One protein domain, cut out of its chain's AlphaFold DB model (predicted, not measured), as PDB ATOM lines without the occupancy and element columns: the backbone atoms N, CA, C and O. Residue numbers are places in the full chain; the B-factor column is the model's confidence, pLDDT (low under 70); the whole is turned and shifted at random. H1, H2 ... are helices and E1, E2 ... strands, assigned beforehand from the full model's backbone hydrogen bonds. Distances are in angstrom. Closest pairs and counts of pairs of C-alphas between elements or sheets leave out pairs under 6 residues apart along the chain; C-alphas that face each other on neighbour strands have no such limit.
ATOM      1  N   VAL A  54      49.627 137.191  77.055       88.81
ATOM      2  CA  VAL A  54      48.658 136.123  77.353       88.81
ATOM      3  C   VAL A  54      48.799 135.672  78.804       88.81
ATOM      4  O   VAL A  54      47.797 135.496  79.492       88.81
ATOM      5  N   LYS A  55      50.036 135.552  79.305       88.06
ATOM      6  CA  LYS A  55      50.296 135.186  80.706       88.06
ATOM      7  C   LYS A  55      49.812 136.256  81.684       88.06
ATOM      8  O   LYS A  55      49.231 135.910  82.710       88.06
ATOM      9  N   ILE A  56      50.029 137.533  81.359       91.06
ATOM     10  CA  ILE A  56      49.554 138.663  82.171       91.06
ATOM     11  C   ILE A  56      48.023 138.638  82.249       91.06
ATOM     12  O   ILE A  56      47.465 138.643  83.346       91.06
ATOM     13  N   VAL A  57      47.346 138.533  81.101       91.81
ATOM     14  CA  VAL A  57      45.877 138.482  81.029       91.81
ATOM     15  C   VAL A  57      45.318 137.293  81.801       91.81
ATOM     16  O   VAL A  57      44.365 137.461  82.557       91.81
ATOM     17  N   GLU A  58      45.899 136.101  81.644       91.94
ATOM     18  CA  GLU A  58      45.425 134.902  82.340       91.94
ATOM     19  C   GLU A  58      45.506 135.060  83.857       91.94
ATOM     20  O   GLU A  58      44.567 134.727  84.577       91.94
ATOM     21  N   ARG A  59      46.608 135.633  84.347       91.81
ATOM     22  CA  ARG A  59      46.800 135.875  85.773       91.81
ATOM     23  C   ARG A  59      45.811 136.912  86.314       91.81
ATOM     24  O   ARG A  59      45.197 136.692  87.358       91.81
ATOM     25  N   LEU A  60      45.568 137.982  85.556       92.88
ATOM     26  CA  LEU A  60      44.603 139.032  85.902       92.88
ATOM     27  C   LEU A  60      43.129 138.588  85.841       92.88
ATOM     28  O   LEU A  60      42.246 139.345  86.242       92.88
ATOM     29  N   LYS A  61      42.819 137.366  85.385       91.75
ATOM     30  CA  LYS A  61      41.468 136.798  85.557       91.75
ATOM     31  C   LYS A  61      41.154 136.512  87.024       91.75
ATOM     32  O   LYS A  61      40.000 136.634  87.428       91.75
ATOM     33  N   ASN A  62      42.174 136.144  87.801       90.81
ATOM     34  CA  ASN A  62      42.037 135.729  89.197       90.81
ATOM     35  C   ASN A  62      42.597 136.770  90.179       90.81
ATOM     36  O   ASN A  62      42.133 136.847  91.314       90.81
ATOM     37  N   GLU A  63      43.575 137.572  89.752       90.75
ATOM     38  CA  GLU A  63      44.208 138.625  90.551       90.75
ATOM     39  C   GLU A  63      43.750 140.014  90.077       90.75
ATOM     40  O   GLU A  63      43.609 140.263  88.882       90.75
ATOM     41  N   GLU A  64      43.515 140.946  91.006       89.06
ATOM     42  CA  GLU A  64      43.179 142.329  90.642       89.06
ATOM     43  C   GLU A  64      44.387 143.069  90.048       89.06
ATOM     44  O   GLU A  64      44.255 143.771  89.045       89.06
ATOM     45  N   TYR A  65      45.563 142.852  90.636       91.81
ATOM     46  CA  TYR A  65      46.856 143.319  90.159       91.81
ATOM     47  C   TYR A  65      47.958 142.369  90.642       91.81
ATOM     48  O   TYR A  65      47.762 141.635  91.613       91.81
ATOM     49  N   PHE A  66      49.126 142.409  90.003       91.25
ATOM     50  CA  PHE A  66      50.314 141.703  90.473       91.25
ATOM     51  C   PHE A  66      51.612 142.451  90.153       91.25
ATOM     52  O   PHE A  66      51.702 143.198  89.179       91.25
ATOM     53  N   ILE A  67      52.635 142.216  90.978       89.62
ATOM     54  CA  ILE A  67      53.988 142.757  90.789       89.62
ATOM     55  C   ILE A  67      54.726 141.901  89.755       89.62
ATOM     56  O   ILE A  67      54.801 140.676  89.890       89.62
ATOM     57  N   GLY A  68      55.222 142.555  88.711       88.38
ATOM     58  CA  GLY A  68      55.957 141.974  87.598       88.38
ATOM     59  C   GLY A  68      57.469 142.132  87.741       88.38
ATOM     60  O   GLY A  68      58.050 141.863  88.791       88.38
ATOM     61  N   GLU A  69      58.113 142.526  86.645       88.44
ATOM     62  CA  GLU A  69      59.565 142.697  86.578       88.44
ATOM     63  C   GLU A  69      60.039 143.916  87.391       88.44
ATOM     64  O   GLU A  69      59.265 144.817  87.728       88.44
ATOM     65  N   ASN A  70      61.326 143.941  87.733       89.50
ATOM     66  CA  ASN A  70      61.981 145.073  88.386       89.50
ATOM     67  C   ASN A  70      63.307 145.395  87.692       89.50
ATOM     68  O   ASN A  70      63.831 144.591  86.922       89.50
ATOM     69  N   ASN A  71      63.860 146.568  87.986       88.50
ATOM     70  CA  ASN A  71      65.097 147.044  87.371       88.50
ATOM     71  C   ASN A  71      66.351 146.852  88.252       88.50
ATOM     72  O   ASN A  71      67.388 147.461  87.982       88.50
ATOM     73  N   ALA A 189      65.199 152.589  91.863       89.88
ATOM     74  CA  ALA A 189      64.656 151.244  91.978       89.88
ATOM     75  C   ALA A 189      63.161 151.260  91.682       89.88
ATOM     76  O   ALA A 189      62.400 151.952  92.354       89.88
ATOM     77  N   GLU A 190      62.750 150.472  90.699       91.31
ATOM     78  CA  GLU A 190      61.386 150.453  90.192       91.31
ATOM     79  C   GLU A 190      60.934 149.023  89.904       91.31
ATOM     80  O   GLU A 190      61.726 148.146  89.533       91.31
ATOM     81  N   THR A 191      59.629 148.805  90.032       91.06
ATOM     82  CA  THR A 191      58.961 147.581  89.600       91.06
ATOM     83  C   THR A 191      57.745 147.898  88.753       91.06
ATOM     84  O   THR A 191      57.031 148.874  88.991       91.06
ATOM     85  N   THR A 192      57.505 147.043  87.770       91.31
ATOM     86  CA  THR A 192      56.295 147.062  86.969       91.31
ATOM     87  C   THR A 192      55.170 146.390  87.743       91.31
ATOM     88  O   THR A 192      55.326 145.274  88.236       91.31
ATOM     89  N   VAL A 193      54.010 147.031  87.813       91.12
ATOM     90  CA  VAL A 193      52.773 146.434  88.322       91.12
ATOM     91  C   VAL A 193      51.779 146.334  87.178       91.12
ATOM     92  O   VAL A 193      51.497 147.323  86.503       91.12
ATOM     93  N   TYR A 194      51.245 145.134  86.972       91.94
ATOM     94  CA  TYR A 194      50.176 144.883  86.013       91.94
ATOM     95  C   TYR A 194      48.852 144.804  86.749       91.94
ATOM     96  O   TYR A 194      48.754 144.170  87.799       91.94
ATOM     97  N   ALA A 195      47.830 145.430  86.190       91.88
ATOM     98  CA  ALA A 195      46.552 145.634  86.845       91.88
ATOM     99  C   ALA A 195      45.409 145.426  85.853       91.88
ATOM    100  O   ALA A 195      45.556 145.672  84.658       91.88
ATOM    101  N   ARG A 196      44.244 144.975  86.325       90.75
ATOM    102  CA  ARG A 196      43.052 144.942  85.466       90.75
ATOM    103  C   ARG A 196      42.737 146.343  84.945       90.75
ATOM    104  O   ARG A 196      42.920 147.326  85.646       90.75
ATOM    105  N   LYS A 197      42.228 146.427  83.720       88.69
ATOM    106  CA  LYS A 197      41.933 147.716  83.095       88.69
ATOM    107  C   LYS A 197      40.933 148.536  83.921       88.69
ATOM    108  O   LYS A 197      39.861 148.036  84.263       88.69
ATOM    109  N   GLY A 198      41.270 149.793  84.192       83.88
ATOM    110  CA  GLY A 198      40.432 150.771  84.880       83.88
ATOM    111  C   GLY A 198      40.427 150.678  86.408       83.88
ATOM    112  O   GLY A 198      39.562 151.301  87.026       83.88
ATOM    113  N   ILE A 199      41.334 149.917  87.030       80.44
ATOM    114  CA  ILE A 199      41.411 149.862  88.497       80.44
ATOM    115  C   ILE A 199      42.322 150.955  89.057       80.44
ATOM    116  O   ILE A 199      43.377 151.264  88.508       80.44
ATOM    117  N   ASN A 200      41.940 151.494  90.213       76.31
ATOM    118  CA  ASN A 200      42.822 152.343  91.005       76.31
ATOM    119  C   ASN A 200      43.677 151.457  91.908       76.31
ATOM    120  O   ASN A 200      43.155 150.803  92.813       76.31
ATOM    121  N   LEU A 201      44.989 151.450  91.680       76.19
ATOM    122  CA  LEU A 201      45.909 150.730  92.548       76.19
ATOM    123  C   LEU A 201      45.950 151.367  93.949       76.19
ATOM    124  O   LEU A 201      46.073 152.586  94.059       76.19
ATOM    125  N   PRO A 202      45.948 150.568  95.032       70.12
ATOM    126  CA  PRO A 202      46.137 151.067  96.396       70.12
ATOM    127  C   PRO A 202      47.613 151.378  96.719       70.12
ATOM    128  O   PRO A 202      47.981 151.484  97.889       70.12
ATOM    129  N   ILE A 203      48.480 151.454  95.705       68.25
ATOM    130  CA  ILE A 203      49.925 151.604  95.863       68.25
ATOM    131  C   ILE A 203      50.279 153.077  95.644       68.25
ATOM    132  O   ILE A 203      50.172 153.595  94.533       68.25
ATOM    133  N   ASN A 204      50.677 153.749  96.726       66.25
ATOM    134  CA  ASN A 204      51.211 155.110  96.666       66.25
ATOM    135  C   ASN A 204      52.519 155.112  95.853       66.25
ATOM    136  O   ASN A 204      53.283 154.152  95.930       66.25
ATOM    137  N   ASP A 205      52.776 156.187  95.105       78.88
ATOM    138  CA  ASP A 205      54.000 156.397  94.308       78.88
ATOM    139  C   ASP A 205      54.140 155.506  93.050       78.88
ATOM    140  O   ASP A 205      55.246 155.258  92.567       78.88
ATOM    141  N   CYS A 206      53.019 155.047  92.481       86.19
ATOM    142  CA  CYS A 206      52.984 154.407  91.163       86.19
ATOM    143  C   CYS A 206      52.515 155.380  90.077       86.19
ATOM    144  O   CYS A 206      51.478 156.031  90.211       86.19
ATOM    145  N   LEU A 207      53.242 155.425  88.964       87.62
ATOM    146  CA  LEU A 207      52.884 156.196  87.780       87.62
ATOM    147  C   LEU A 207      52.296 155.271  86.717       87.62
ATOM    148  O   LEU A 207      52.896 154.255  86.364       87.62
ATOM    149  N   ALA A 208      51.121 155.628  86.198       85.62
ATOM    150  CA  ALA A 208      50.508 154.910  85.089       85.62
ATOM    151  C   ALA A 208      51.372 155.068  83.832       85.62
ATOM    152  O   ALA A 208      51.699 156.184  83.418       85.62
ATOM    153  N   VAL A 209      51.725 153.944  83.214       83.19
ATOM    154  CA  VAL A 209      52.379 153.934  81.910       83.19
ATOM    155  C   VAL A 209      51.285 154.111  80.867       83.19
ATOM    156  O   VAL A 209      50.315 153.356  80.846       83.19
ATOM    157  N   LEU A 210      51.428 155.112  79.999       72.25
ATOM    158  CA  LEU A 210      50.537 155.295  78.854       72.25
ATOM    159  C   LEU A 210      50.770 154.149  77.858       72.25
ATOM    160  O   LEU A 210      51.571 154.274  76.932       72.25
ATOM    161  N   THR A 211      50.113 153.012  78.068       63.72
ATOM    162  CA  THR A 211      50.089 151.896  77.120       63.72
ATOM    163  C   THR A 211      48.834 151.975  76.244       63.72
ATOM    164  O   THR A 211      47.853 152.625  76.596       63.72
ATOM    165  N   GLY A 212      48.911 151.402  75.035       64.62
ATOM    166  CA  GLY A 212      47.870 151.485  73.998       64.62
ATOM    167  C   GLY A 212      46.607 150.660  74.299       64.62
ATOM    168  O   GLY A 212      46.104 150.636  75.416       64.62
ATOM    169  N   ASP A 213      46.081 149.940  73.306       79.19
ATOM    170  CA  ASP A 213      44.837 149.149  73.421       79.19
ATOM    171  C   ASP A 213      44.981 147.846  74.238       79.19
ATOM    172  O   ASP A 213      44.300 146.850  73.991       79.19
ATOM    173  N   GLU A 214      45.875 147.817  75.225       86.06
ATOM    174  CA  GLU A 214      46.102 146.627  76.036       86.06
ATOM    175  C   GLU A 214      44.883 146.320  76.928       86.06
ATOM    176  O   GLU A 214      44.181 147.232  77.383       86.06
ATOM    177  N   PRO A 215      44.585 145.031  77.181       88.44
ATOM    178  CA  PRO A 215      43.459 144.619  78.022       88.44
ATOM    179  C   PRO A 215      43.738 144.760  79.531       88.44
ATOM    180  O   PRO A 215      42.927 144.323  80.347       88.44
ATOM    181  N   PHE A 216      44.871 145.348  79.908       90.50
ATOM    182  CA  PHE A 216      45.315 145.581  81.278       90.50
ATOM    183  C   PHE A 216      46.047 146.924  81.365       90.50
ATOM    184  O   PHE A 216      46.552 147.420  80.358       90.50
ATOM    185  N   ASP A 217      46.120 147.478  82.569       90.12
ATOM    186  CA  ASP A 217      46.886 148.684  82.864       90.12
ATOM    187  C   ASP A 217      48.277 148.304  83.386       90.12
ATOM    188  O   ASP A 217      48.455 147.287  84.067       90.12
ATOM    189  N   THR A 218      49.270 149.132  83.066       91.00
ATOM    190  CA  THR A 218      50.656 148.961  83.514       91.00
ATOM    191  C   THR A 218      51.091 150.183  84.305       91.00
ATOM    192  O   THR A 218      50.841 151.318  83.902       91.00
ATOM    193  N   PHE A 219      51.771 149.953  85.421       89.94
ATOM    194  CA  PHE A 219      52.262 151.000  86.305       89.94
ATOM    195  C   PHE A 219      53.743 150.786  86.602       89.94
ATOM    196  O   PHE A 219      54.178 149.650  86.779       89.94
ATOM    197  N   THR A 220      54.494 151.878  86.708       90.19
ATOM    198  CA  THR A 220      55.859 151.881  87.242       90.19
ATOM    199  C   THR A 220      55.807 152.388  88.673       90.19
ATOM    200  O   THR A 220      55.326 153.492  88.919       90.19
ATOM    201  N   CYS A 221      56.276 151.582  89.618       90.38
ATOM    202  CA  CYS A 221      56.213 151.876  91.044       90.38
ATOM    203  C   CYS A 221      57.617 151.944  91.640       90.38
ATOM    204  O   CYS A 221      58.406 151.013  91.457       90.38
ATOM    205  N   SER A 222      57.909 152.998  92.402       89.75
ATOM    206  CA  SER A 222      59.180 153.112  93.121       89.75
ATOM    207  C   SER A 222      59.317 152.025  94.192       89.75
ATOM    208  O   SER A 222      58.373 151.680  94.906       89.75
ATOM    209  N   MET A 223      60.528 151.498  94.350       86.81
ATOM    210  CA  MET A 223      60.880 150.490  95.343       86.81
ATOM    211  C   MET A 223      61.813 151.079  96.402       86.81
ATOM    212  O   MET A 223      62.746 151.818  96.099       86.81
TER     213      MET A 223
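This is residues 54 to 71 and 189 to 223 of the 226 residues of an uncharacterized protein of Neisseria polysaccharea ATCC 43768 (UniProt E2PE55). What shape do these atoms make? A strongly twisted sheet of four antiparallel strands, in the order E1, E2, E4, E3, with its strands' lines turning by 94 degrees from edge to edge, has one short helix, H1, packed across it by the end of E2 at residue 196. The long strands E2 and E4 lie side by side near the middle of the whole, and H1 is farthest out, on one end of the sheet. How large is it and what is it made of? The printed part has 53 residues, with one named helix and four named strands along it as H1, E1, E2, E3, E4, a mixed class of helices and strands. It is compact and rounded, with a radius of gyration of the C-alphas of 10.4 A and spans of 27 by 19 by 17 A.

Where does the first helix stand? H1, residues 54 to 60, is on the sheet of E1, residues 65 to 70, E2, residues 190 to 196, E4, residues 216 to 222, and E3, residues 206 to 209, at a height over the sheet of 8.2 A. It lies over E2 and runs across the strands, only just, at 62 degrees on the local plane, and the closest C-alphas of H1 and E2 are those of Leu 60 and Arg 196, 6.1 A apart. In H1 every O i to N i+4 pair is within hydrogen-bond range. How do the strands pair? E1 and E2 are antiparallel at 153 degrees, with N 66 and O 194 within hydrogen-bond range at 2.8 A. E2 and E4 are antiparallel at 154 degrees, with N 193 and O 219 at 2.8 A. E3 and E4 form a hairpin, antiparallel at 137 degrees, with N 207 and O 220 at 2.8 A. Which strands stay apart? The edge strands E1 and E3 are apart, and E2 and E3 are only just apart, with their closest C-alphas 8.5 A from each other.

Where does the first element begin? C-alpha 54 of H1 is at (48.658, 136.123, 77.353), and the helix measures 9.9 A from first to last C-alpha. How long are the strands? E1 measures 15.3 A, E2 and E4 19.7 A each, and E3 9.3 A. Where does the last element end? C-alpha 222 of E4 is at (59.180, 153.112, 93.121).

How far does it reach? The two C-alphas farthest apart, those of Lys 61 and Ala 189, are 28.1 A from each other. Where is the cut? Residues 72 to 188 are not printed, and C-alphas 71 and 189 are 6.2 A apart across it. How long are the links? The link from H1 to E1 is tight, and those from E2 to E3 and from E3 to E4 are short. Where is the model less sure? The mean pLDDT of the printed part is 86.0, and residues 203 to 204 and 211 to 212 are under 70.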